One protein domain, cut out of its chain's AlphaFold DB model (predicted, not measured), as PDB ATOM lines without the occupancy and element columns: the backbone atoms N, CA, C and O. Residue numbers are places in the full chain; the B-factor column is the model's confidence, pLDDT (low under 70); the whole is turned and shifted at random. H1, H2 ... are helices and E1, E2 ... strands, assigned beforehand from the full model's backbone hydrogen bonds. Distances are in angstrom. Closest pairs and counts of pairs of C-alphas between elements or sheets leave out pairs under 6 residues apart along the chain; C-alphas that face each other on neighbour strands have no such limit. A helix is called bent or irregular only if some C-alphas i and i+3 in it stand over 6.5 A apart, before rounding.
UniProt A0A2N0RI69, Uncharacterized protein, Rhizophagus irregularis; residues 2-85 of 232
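AT A GLANCE: This is residues 2 to 85 of the 232 residues of an uncharacterized protein of Rhizophagus irregularis (UniProt A0A2N0RI69). A small, strongly twisted sheet of three strands has helix H2 packed over one face, and from this body helix H1 sticks out as a long arm with residues 2 to 20 free. A long link, residues 24 to 40, joins the arm to E1. The printed part has 84 residues, with two named helices and three named strands in the order H1, E1, H2, E2, E3; the sheet order is E1, E3, E2, antiparallel, and the class is mixed. The whole is loose, with a radius of gyration of the C-alphas of 15.5 A and spans of 44 by 31 by 23 A.

IN THESE COORDINATES: In the sheet, E1 is residues 41 to 48, 18.3 A long, and bends by 60 degrees at residue 45. E3, residues 76 to 84, measures 24.1 A and ends at C-alpha 84 (291.790, 245.181, 231.726). E2 is residues 64 to 70, 19.4 A. H2 is residues 49 to 59, 15.0 A. H1, residues 7 to 23, measures 24.4 A and begins at C-alpha 7 (256.641, 244.265, 214.963).

HOW THE PARTS SIT: Inner strand E3 is antiparallel to E1 at 150 degrees, with N 43 and O 79 2.8 A apart, within hydrogen-bond range. E2 and E3 form a hairpin at 154 degrees, with N 67 and O 80 at 2.8 A, also within range. E1, H2 and E2 make a split strand-helix-strand unit, two strands running the same way with E3 between them; its crossover is right-handed. H2 is on the sheet at a height of 8.3 A, two layers with the helix on one face; the closest C-alphas of H2 and E3 are those of Ile 49 and Thr 76, 6.4 A. H1 only grazes the sheet with residues 21 to 23, and is apart from H2. In H1 and H2 every O i to N i+4 pair is within hydrogen-bond range.

THE WHOLE: The C-alphas of Ser 2 and Ser 72 are the two farthest apart, 49.7 A. Without residues 2 to 20 the body spans 31 by 21 by 19 A. The printed part has no cut. The link from H1 to E1 is long; the others are tight. Mean pLDDT of the printed part is 81.9, and residues 2 to 10, 12 to 14 and 16 to 24 are under 70.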
ATOM      1  N   SER A   2     258.943 259.543 208.565       45.72
ATOM      2  CA  SER A   2     259.631 258.316 208.991       45.72
ATOM      3  C   SER A   2     258.620 257.176 209.073       45.72
ATOM      4  O   SER A   2     257.645 257.265 209.819       45.72
ATOM      5  N   ARG A   3     258.834 256.110 208.303       52.59
ATOM      6  CA  ARG A   3     258.005 254.903 208.361       52.59
ATOM      7  C   ARG A   3     258.253 254.210 209.707       52.59
ATOM      8  O   ARG A   3     259.393 253.864 210.009       52.59
ATOM      9  N   ALA A   4     257.212 254.049 210.523       54.25
ATOM     10  CA  ALA A   4     257.305 253.299 211.774       54.25
ATOM     11  C   ALA A   4     257.647 251.831 211.462       54.25
ATOM     12  O   ALA A   4     256.989 251.213 210.624       54.25
ATOM     13  N   ARG A   5     258.697 251.292 212.099       52.22
ATOM     14  CA  ARG A   5     259.084 249.878 211.961       52.22
ATOM     15  C   ARG A   5     257.989 248.997 212.558       52.22
ATOM     16  O   ARG A   5     257.525 249.263 213.665       52.22
ATOM     17  N   THR A   6     257.573 247.969 211.826       58.19
ATOM     18  CA  THR A   6     256.523 247.049 212.279       58.19
ATOM     19  C   THR A   6     257.098 245.982 213.218       58.19
ATOM     20  O   THR A   6     258.302 245.734 213.233       58.19
ATOM     21  N   SER A   7     256.246 245.334 214.020       59.59
ATOM     22  CA  SER A   7     256.641 244.265 214.963       59.59
ATOM     23  C   SER A   7     257.454 243.138 214.295       59.59
ATOM     24  O   SER A   7     258.429 242.647 214.867       59.59
ATOM     25  N   GLY A   8     257.118 242.794 213.045       64.62
ATOM     26  CA  GLY A   8     257.856 241.810 212.248       64.62
ATOM     27  C   GLY A   8     259.280 242.253 211.901       64.62
ATOM     28  O   GLY A   8     260.206 241.454 212.005       64.62
ATOM     29  N   ASP A   9     259.483 243.536 211.583       64.38
ATOM     30  CA  ASP A   9     260.811 244.089 211.266       64.38
ATOM     31  C   ASP A   9     261.751 244.042 212.484       64.38
ATOM     32  O   ASP A   9     262.951 243.803 212.351       64.38
ATOM     33  N   ILE A  10     261.205 244.237 213.691       66.94
ATOM     34  CA  ILE A  10     261.955 244.182 214.956       66.94
ATOM     35  C   ILE A  10     262.341 242.739 215.306       66.94
ATOM     36  O   ILE A  10     263.437 242.491 215.813       66.94
ATOM     37  N   TRP A  11     261.453 241.777 215.041       71.56
ATOM     38  CA  TRP A  11     261.709 240.359 215.296       71.56
ATOM     39  C   TRP A  11     262.778 239.789 214.354       71.56
ATOM     40  O   TRP A  11     263.716 239.142 214.822       71.56
ATOM     41  N   TRP A  12     262.708 240.111 213.056       65.88
ATOM     42  CA  TRP A  12     263.736 239.716 212.088       65.88
ATOM     43  C   TRP A  12     265.091 240.351 212.386       65.88
ATOM     44  O   TRP A  12     266.091 239.639 212.379       65.88
ATOM     45  N   ALA A  13     265.134 241.642 212.731       65.00
ATOM     46  CA  ALA A  13     266.377 242.296 213.143       65.00
ATOM     47  C   ALA A  13     267.034 241.578 214.334       65.00
ATOM     48  O   ALA A  13     268.222 241.296 214.291       65.00
ATOM     49  N   ARG A  14     266.256 241.168 215.346       67.31
ATOM     50  CA  ARG A  14     266.777 240.396 216.490       67.31
ATOM     51  C   ARG A  14     267.309 239.013 216.110       67.31
ATOM     52  O   ARG A  14     268.237 238.531 216.753       67.31
ATOM     53  N   ILE A  15     266.716 238.357 215.114       70.75
ATOM     54  CA  ILE A  15     267.195 237.059 214.620       70.75
ATOM     55  C   ILE A  15     268.480 237.232 213.818       70.75
ATOM     56  O   ILE A  15     269.419 236.475 214.040       70.75
ATOM     57  N   PHE A  16     268.547 238.226 212.932       62.56
ATOM     58  CA  PHE A  16     269.766 238.532 212.185       62.56
ATOM     59  C   PHE A  16     270.896 238.996 213.103       62.56
ATOM     60  O   PHE A  16     272.013 238.529 212.930       62.56
ATOM     61  N   ASP A  17     270.604 239.802 214.125       65.19
ATOM     62  CA  ASP A  17     271.580 240.182 215.151       65.19
ATOM     63  C   ASP A  17     272.116 238.945 215.882       65.19
ATOM     64  O   ASP A  17     273.322 238.821 216.057       65.19
ATOM     65  N   ARG A  18     271.244 237.991 216.249       61.22
ATOM     66  CA  ARG A  18     271.673 236.718 216.851       61.22
ATOM     67  C   ARG A  18     272.473 235.854 215.876       61.22
ATOM     68  O   ARG A  18     273.462 235.262 216.275       61.22
ATOM     69  N   LEU A  19     272.077 235.762 214.609       59.81
ATOM     70  CA  LEU A  19     272.803 234.973 213.608       59.81
ATOM     71  C   LEU A  19     274.175 235.576 213.291       59.81
ATOM     72  O   LEU A  19     275.148 234.837 213.212       59.81
ATOM     73  N   ASP A  20     274.277 236.898 213.172       61.25
ATOM     74  CA  ASP A  20     275.548 237.609 213.029       61.25
ATOM     75  C   ASP A  20     276.403 237.489 214.305       61.25
ATOM     76  O   ASP A  20     277.617 237.349 214.231       61.25
ATOM     77  N   GLU A  21     275.797 237.454 215.492       60.22
ATOM     78  CA  GLU A  21     276.473 237.132 216.759       60.22
ATOM     79  C   GLU A  21     276.961 235.669 216.825       60.22
ATOM     80  O   GLU A  21     277.944 235.388 217.500       60.22
ATOM     81  N   PHE A  22     276.367 234.739 216.069       55.22
ATOM     82  CA  PHE A  22     276.799 233.334 216.011       55.22
ATOM     83  C   PHE A  22     277.749 233.000 214.848       55.22
ATOM     84  O   PHE A  22     278.519 232.047 214.951       55.22
ATOM     85  N   LEU A  23     277.699 233.748 213.741       59.59
ATOM     86  CA  LEU A  23     278.414 233.432 212.492       59.59
ATOM     87  C   LEU A  23     279.532 234.422 212.144       59.59
ATOM     88  O   LEU A  23     280.243 234.221 211.159       59.59
ATOM     89  N   HIS A  24     279.694 235.493 212.918       66.44
ATOM     90  CA  HIS A  24     280.790 236.425 212.706       66.44
ATOM     91  C   HIS A  24     282.165 235.784 212.950       66.44
ATOM     92  O   HIS A  24     282.489 235.347 214.048       66.44
ATOM     93  N   ASN A  25     283.019 235.819 211.924       77.62
ATOM     94  CA  ASN A  25     284.431 235.425 212.014       77.62
ATOM     95  C   ASN A  25     285.331 236.624 212.382       77.62
ATOM     96  O   ASN A  25     286.458 236.751 211.890       77.62
ATOM     97  N   TYR A  26     284.812 237.557 213.184       83.12
ATOM     98  CA  TYR A  26     285.529 238.742 213.655       83.12
ATOM     99  C   TYR A  26     285.243 238.964 215.145       83.12
ATOM    100  O   TYR A  26     284.146 238.649 215.584       83.12
ATOM    101  N   PRO A  27     286.186 239.481 215.948       91.25
ATOM    102  CA  PRO A  27     285.927 239.702 217.368       91.25
ATOM    103  C   PRO A  27     284.958 240.872 217.585       91.25
ATOM    104  O   PRO A  27     284.999 241.861 216.846       91.25
ATOM    105  N   LYS A  28     284.123 240.795 218.627       90.62
ATOM    106  CA  LYS A  28     283.213 241.877 219.040       90.62
ATOM    107  C   LYS A  28     283.459 242.278 220.485       90.62
ATOM    108  O   LYS A  28     283.404 241.452 221.390       90.62
ATOM    109  N   LEU A  29     283.678 243.571 220.717       90.50
ATOM    110  CA  LEU A  29     283.738 244.088 222.079       90.50
ATOM    111  C   LEU A  29     282.379 243.931 222.783       90.50
ATOM    112  O   LEU A  29     281.331 244.103 222.150       90.50
ATOM    113  N   PRO A  30     282.379 243.634 224.091       88.56
ATOM    114  CA  PRO A  30     281.154 243.536 224.867       88.56
ATOM    115  C   PRO A  30     280.435 244.889 224.918       88.56
ATOM    116  O   PRO A  30     281.056 245.940 225.055       88.56
ATOM    117  N   LYS A  31     279.100 244.855 224.822       85.56
ATOM    118  CA  LYS A  31     278.247 246.058 224.882       85.56
ATOM    119  C   LYS A  31     278.142 246.646 226.293       85.56
ATOM    120  O   LYS A  31     277.901 247.838 226.443       85.56
ATOM    121  N   ASN A  32     278.297 245.798 227.308       85.50
ATOM    122  CA  ASN A  32     278.233 246.165 228.720       85.50
ATOM    123  C   ASN A  32     279.643 246.170 229.322       85.50
ATOM    124  O   ASN A  32     280.550 245.533 228.784       85.50
ATOM    125  N   SER A  33     279.817 246.844 230.461       80.75
ATOM    126  CA  SER A  33     281.080 246.817 231.202       80.75
ATOM    127  C   SER A  33     281.438 245.394 231.632       80.75
ATOM    128  O   SER A  33     280.596 244.674 232.174       80.75
ATOM    129  N   VAL A  34     282.693 245.012 231.420       85.38
ATOM    130  CA  VAL A  34     283.255 243.729 231.855       85.38
ATOM    131  C   VAL A  34     283.760 243.861 233.290       85.38
ATOM    132  O   VAL A  34     284.281 244.908 233.669       85.38
ATOM    133  N   THR A  35     283.604 242.810 234.094       84.12
ATOM    134  CA  THR A  35     284.186 242.720 235.439       84.12
ATOM    135  C   THR A  35     285.374 241.767 235.417       84.12
ATOM    136  O   THR A  35     285.386 240.814 234.646       84.12
ATOM    137  N   GLU A  36     286.372 241.969 236.281       78.25
ATOM    138  CA  GLU A  36     287.544 241.074 236.331       78.25
ATOM    139  C   GLU A  36     287.147 239.611 236.594       78.25
ATOM    140  O   GLU A  36     287.715 238.693 236.012       78.25
ATOM    141  N   SER A  37     286.091 239.393 237.383       81.75
ATOM    142  CA  SER A  37     285.544 238.067 237.690       81.75
ATOM    143  C   SER A  37     284.942 237.320 236.495       81.75
ATOM    144  O   SER A  37     284.675 236.127 236.614       81.75
ATOM    145  N   SER A  38     284.658 237.997 235.376       85.25
ATOM    146  CA  SER A  38     284.133 237.362 234.160       85.25
ATOM    147  C   SER A  38     285.221 237.034 233.135       85.25
ATOM    148  O   SER A  38     284.911 236.554 232.043       85.25
ATOM    149  N   LEU A  39     286.491 237.274 233.479       88.31
ATOM    150  CA  LEU A  39     287.632 236.953 232.635       88.31
ATOM    151  C   LEU A  39     288.098 235.496 232.847       88.31
ATOM    152  O   LEU A  39     288.040 234.990 233.968       88.31
ATOM    153  N   PRO A  40     288.604 234.821 231.798       91.44
ATOM    154  CA  PRO A  40     288.702 235.301 230.421       91.44
ATOM    155  C   PRO A  40     287.337 235.304 229.712       91.44
ATOM    156  O   PRO A  40     286.640 234.291 229.680       91.44
ATOM    157  N   LEU A  41     286.981 236.425 229.082       92.38
ATOM    158  CA  LEU A  41     285.716 236.575 228.361       92.38
ATOM    159  C   LEU A  41     285.920 236.257 226.880       92.38
ATOM    160  O   LEU A  41     286.718 236.913 226.214       92.38
ATOM    161  N   HIS A  42     285.196 235.273 226.354       93.38
ATOM    162  CA  HIS A  42     285.221 234.924 224.931       93.38
ATOM    163  C   HIS A  42     284.469 235.968 224.096       93.38
ATOM    164  O   HIS A  42     283.345 236.332 224.432       93.38
ATOM    165  N   ILE A  43     285.104 236.459 223.029       94.12
ATOM    166  CA  ILE A  43     284.592 237.563 222.199       94.12
ATOM    167  C   ILE A  43     284.655 237.296 220.690       94.12
ATOM    168  O   ILE A  43     284.340 238.179 219.893       94.12
ATOM    169  N   GLY A  44     285.098 236.112 220.272       93.62
ATOM    170  CA  GLY A  44     285.149 235.754 218.859       93.62
ATOM    171  C   GLY A  44     285.571 234.309 218.649       93.62
ATOM    172  O   GLY A  44     286.478 233.826 219.328       93.62
ATOM    173  N   SER A  45     284.934 233.644 217.686       93.19
ATOM    174  CA  SER A  45     285.211 232.256 217.313       93.19
ATOM    175  C   SER A  45     285.555 232.137 215.837       93.19
ATOM    176  O   SER A  45     285.071 232.929 215.026       93.19
ATOM    177  N   LYS A  46     286.411 231.162 215.494       93.62
ATOM    178  CA  LYS A  46     286.889 230.927 214.115       93.62
ATOM    179  C   LYS A  46     287.405 232.202 213.430       93.62
ATOM    180  O   LYS A  46     287.262 232.398 212.222       93.62
ATOM    181  N   VAL A  47     288.028 233.081 214.211       94.38
ATOM    182  CA  VAL A  47     288.572 234.351 213.733       94.38
ATOM    183  C   VAL A  47     289.887 234.074 213.020       94.38
ATOM    184  O   VAL A  47     290.761 233.401 213.561       94.38
ATOM    185  N   THR A  48     290.055 234.590 211.805       93.94
ATOM    186  CA  THR A  48     291.338 234.485 211.095       93.94
ATOM    187  C   THR A  48     292.390 235.385 211.745       93.94
ATOM    188  O   THR A  48     292.059 236.423 212.321       93.94
ATOM    189  N   ILE A  49     293.673 235.045 211.601       93.62
ATOM    190  CA  ILE A  49     294.780 235.871 212.120       93.62
ATOM    191  C   ILE A  49     294.698 237.310 211.584       93.62
ATOM    192  O   ILE A  49     294.835 238.262 212.345       93.62
ATOM    193  N   ASN A  50     294.381 237.480 210.297       93.94
ATOM    194  CA  ASN A  50     294.226 238.800 209.685       93.94
ATOM    195  C   ASN A  50     293.083 239.615 210.319       93.94
ATOM    196  O   ASN A  50     293.252 240.801 210.604       93.94
ATOM    197  N   ASN A  51     291.933 238.983 210.571       94.81
ATOM    198  CA  ASN A  51     290.799 239.653 211.214       94.81
ATOM    199  C   ASN A  51     291.119 240.019 212.665       94.81
ATOM    200  O   ASN A  51     290.739 241.096 213.120       94.81
ATOM    201  N   TYR A  52     291.841 239.153 213.379       95.44
ATOM    202  CA  TYR A  52     292.304 239.443 214.729       95.44
ATOM    203  C   TYR A  52     293.309 240.601 214.763       95.44
ATOM    204  O   TYR A  52     293.109 241.529 215.540       95.44
ATOM    205  N   ASN A  53     294.336 240.607 213.909       95.00
ATOM    206  CA  ASN A  53     295.307 241.708 213.873       95.00
ATOM    207  C   ASN A  53     294.616 243.026 213.485       95.00
ATOM    208  O   ASN A  53     294.821 244.046 214.133       95.00
ATOM    209  N   THR A  54     293.708 242.996 212.502       94.88
ATOM    210  CA  THR A  54     292.886 244.166 212.136       94.88
ATOM    211  C   THR A  54     292.063 244.664 213.324       94.88
ATOM    212  O   THR A  54     292.003 245.864 213.585       94.88
ATOM    213  N   PHE A  55     291.436 243.759 214.076       94.56
ATOM    214  CA  PHE A  55     290.732 244.111 215.305       94.56
ATOM    215  C   PHE A  55     291.686 244.736 216.335       94.56
ATOM    216  O   PHE A  55     291.381 245.783 216.900       94.56
ATOM    217  N   LEU A  56     292.865 244.151 216.534       93.81
ATOM    218  CA  LEU A  56     293.850 244.626 217.497       93.81
ATOM    219  C   LEU A  56     294.376 246.029 217.155       93.81
ATOM    220  O   LEU A  56     294.511 246.852 218.054       93.81
ATOM    221  N   HIS A  57     294.585 246.355 215.880       92.50
ATOM    222  CA  HIS A  57     294.951 247.714 215.462       92.50
ATOM    223  C   HIS A  57     293.866 248.757 215.765       92.50
ATOM    224  O   HIS A  57     294.188 249.907 216.050       92.50
ATOM    225  N   ASN A  58     292.591 248.366 215.714       91.12
ATOM    226  CA  ASN A  58     291.468 249.274 215.963       91.12
ATOM    227  C   ASN A  58     291.109 249.392 217.451       91.12
ATOM    228  O   ASN A  58     290.598 250.423 217.881       91.12
ATOM    229  N   TYR A  59     291.357 248.338 218.234       90.25
ATOM    230  CA  TYR A  59     290.845 248.216 219.603       90.25
ATOM    231  C   TYR A  59     291.909 247.884 220.653       90.25
ATOM    232  O   TYR A  59     291.570 247.766 221.828       90.25
ATOM    233  N   GLY A  60     293.188 247.764 220.291       83.38
ATOM    234  CA  GLY A  60     294.276 247.425 221.218       83.38
ATOM    235  C   GLY A  60     294.418 248.397 222.393       83.38
ATOM    236  O   GLY A  60     294.769 247.983 223.491       83.38
ATOM    237  N   SER A  61     294.036 249.662 222.197       79.88
ATOM    238  CA  SER A  61     294.032 250.707 223.233       79.88
ATOM    239  C   SER A  61     292.653 250.936 223.871       79.88
ATOM    240  O   SER A  61     292.416 251.972 224.483       79.88
ATOM    241  N   SER A  62     291.722 249.985 223.745       80.31
ATOM    242  CA  SER A  62     290.367 250.077 224.326       80.31
ATOM    243  C   SER A  62     290.315 249.943 225.855       80.31
ATOM    244  O   SER A  62     289.235 250.006 226.437       80.31
ATOM    245  N   GLY A  63     291.461 249.728 226.506       86.56
ATOM    246  CA  GLY A  63     291.548 249.388 227.928       86.56
ATOM    247  C   GLY A  63     291.386 247.892 228.211       86.56
ATOM    248  O   GLY A  63     291.458 247.486 229.365       86.56
ATOM    249  N   TYR A  64     291.214 247.059 227.186       89.56
ATOM    250  CA  TYR A  64     291.206 245.602 227.303       89.56
ATOM    251  C   TYR A  64     292.505 244.996 226.776       89.56
ATOM    252  O   TYR A  64     293.086 245.485 225.809       89.56
ATOM    253  N   LYS A  65     292.925 243.876 227.370       89.69
ATOM    254  CA  LYS A  65     293.970 243.013 226.813       89.69
ATOM    255  C   LYS A  65     293.346 241.801 226.154       89.69
ATOM    256  O   LYS A  65     292.487 241.143 226.745       89.69
ATOM    257  N   PHE A  66     293.836 241.471 224.966       92.25
ATOM    258  CA  PHE A  66     293.303 240.381 224.159       92.25
ATOM    259  C   PHE A  66     294.264 239.197 224.079       92.25
ATOM    260  O   PHE A  66     295.487 239.357 224.082       92.25
ATOM    261  N   ARG A  67     293.696 237.995 223.981       91.88
ATOM    262  CA  ARG A  67     294.412 236.757 223.663       91.88
ATOM    263  C   ARG A  67     293.797 236.121 222.435       91.88
ATOM    264  O   ARG A  67     292.607 235.819 222.442       91.88
ATOM    265  N   PHE A  68     294.635 235.835 221.449       93.81
ATOM    266  CA  PHE A  68     294.304 234.943 220.349       93.81
ATOM    267  C   PHE A  68     294.792 233.526 220.665       93.81
ATOM    268  O   PHE A  68     295.961 233.322 221.006       93.81
ATOM    269  N   GLN A  69     293.898 232.548 220.580       92.69
ATOM    270  CA  GLN A  69     294.201 231.133 220.758       92.69
ATOM    271  C   GLN A  69     293.982 230.409 219.435       92.69
ATOM    272  O   GLN A  69     292.848 230.241 219.003       92.69
ATOM    273  N   LEU A  70     295.076 229.992 218.799       91.50
ATOM    274  CA  LEU A  70     295.046 229.316 217.505       91.50
ATOM    275  C   LEU A  70     294.340 227.953 217.610       91.50
ATOM    276  O   LEU A  70     294.613 227.177 218.531       91.50
ATOM    277  N   ASN A  71     293.459 227.674 216.655       91.50
ATOM    278  CA  ASN A  71     292.773 226.397 216.503       91.50
ATOM    279  C   ASN A  71     293.681 225.362 215.820       91.50
ATOM    280  O   ASN A  71     294.724 225.681 215.247       91.50
ATOM    281  N   SER A  72     293.268 224.093 215.848       90.62
ATOM    282  CA  SER A  72     294.012 222.984 215.231       90.62
ATOM    283  C   SER A  72     294.161 223.103 213.710       90.62
ATOM    284  O   SER A  72     295.016 222.441 213.128       90.62
ATOM    285  N   ASP A  73     293.339 223.933 213.065       88.38
ATOM    286  CA  ASP A  73     293.429 224.244 211.635       88.38
ATOM    287  C   ASP A  73     294.585 225.202 211.287       88.38
ATOM    288  O   ASP A  73     294.806 225.484 210.110       88.38
ATOM    289  N   ASN A  74     295.310 225.709 212.295       85.56
ATOM    290  CA  ASN A  74     296.420 226.660 212.193       85.56
ATOM    291  C   ASN A  74     296.117 227.960 211.428       85.56
ATOM    292  O   ASN A  74     297.042 228.709 211.108       85.56
ATOM    293  N   THR A  75     294.849 228.246 211.144       87.00
ATOM    294  CA  THR A  75     294.424 229.368 210.289       87.00
ATOM    295  C   THR A  75     293.366 230.236 210.957       87.00
ATOM    296  O   THR A  75     293.287 231.436 210.671       87.00
ATOM    297  N   THR A  76     292.602 229.666 211.888       93.00
ATOM    298  CA  THR A  76     291.624 230.376 212.705       93.00
ATOM    299  C   THR A  76     291.937 230.244 214.191       93.00
ATOM    300  O   THR A  76     292.803 229.471 214.601       93.00
ATOM    301  N   GLY A  77     291.255 231.025 215.018       94.06
ATOM    302  CA  GLY A  77     291.396 230.957 216.458       94.06
ATOM    303  C   GLY A  77     290.231 231.577 217.208       94.06
ATOM    304  O   GLY A  77     289.331 232.198 216.638       94.06
ATOM    305  N   GLU A  78     290.294 231.401 218.517       95.00
ATOM    306  CA  GLU A  78     289.366 231.959 219.487       95.00
ATOM    307  C   GLU A  78     289.976 233.216 220.114       95.00
ATOM    308  O   GLU A  78     291.177 233.264 220.410       95.00
ATOM    309  N   VAL A  79     289.155 234.244 220.323       95.12
ATOM    310  CA  VAL A  79     289.601 235.539 220.849       95.12
ATOM    311  C   VAL A  79     288.968 235.793 222.204       95.12
ATOM    312  O   VAL A  79     287.757 235.653 222.372       95.12
ATOM    313  N   TYR A  80     289.795 236.186 223.169       93.81
ATOM    314  CA  TYR A  80     289.379 236.444 224.542       93.81
ATOM    315  C   TYR A  80     289.840 237.816 225.014       93.81
ATOM    316  O   TYR A  80     290.957 238.226 224.699       93.81
ATOM    317  N   ILE A  81     289.034 238.471 225.845       92.75
ATOM    318  CA  ILE A  81     289.516 239.490 226.780       92.75
ATOM    319  C   ILE A  81     290.090 238.751 227.987       92.75
ATOM    320  O   ILE A  81     289.430 237.888 228.563       92.75
ATOM    321  N   ILE A  82     291.334 239.058 228.337       89.81
ATOM    322  CA  ILE A  82     292.098 238.349 229.376       89.81
ATOM    323  C   ILE A  82     292.540 239.246 230.525       89.81
ATOM    324  O   ILE A  82     292.917 238.740 231.572       89.81
ATOM    325  N   ASP A  83     292.552 240.558 230.326       88.44
ATOM    326  CA  ASP A  83     292.838 241.533 231.375       88.44
ATOM    327  C   ASP A  83     292.236 242.880 230.991       88.44
ATOM    328  O   ASP A  83     291.799 243.075 229.849       88.44
ATOM    329  N   MET A  84     292.258 243.816 231.933       86.00
ATOM    330  CA  MET A  84     291.790 245.181 231.726       86.00
ATOM    331  C   MET A  84     292.769 246.175 232.349       86.00
ATOM    332  O   MET A  84     293.362 245.926 233.397       86.00
ATOM    333  N   ALA A  85     292.928 247.323 231.701       83.62
ATOM    334  CA  ALA A  85     293.700 248.436 232.215       83.62
ATOM    335  C   ALA A  85     292.966 249.055 233.412       83.62
ATOM    336  O   ALA A  85     291.924 249.695 233.269       83.62
TER     337      ALA A  85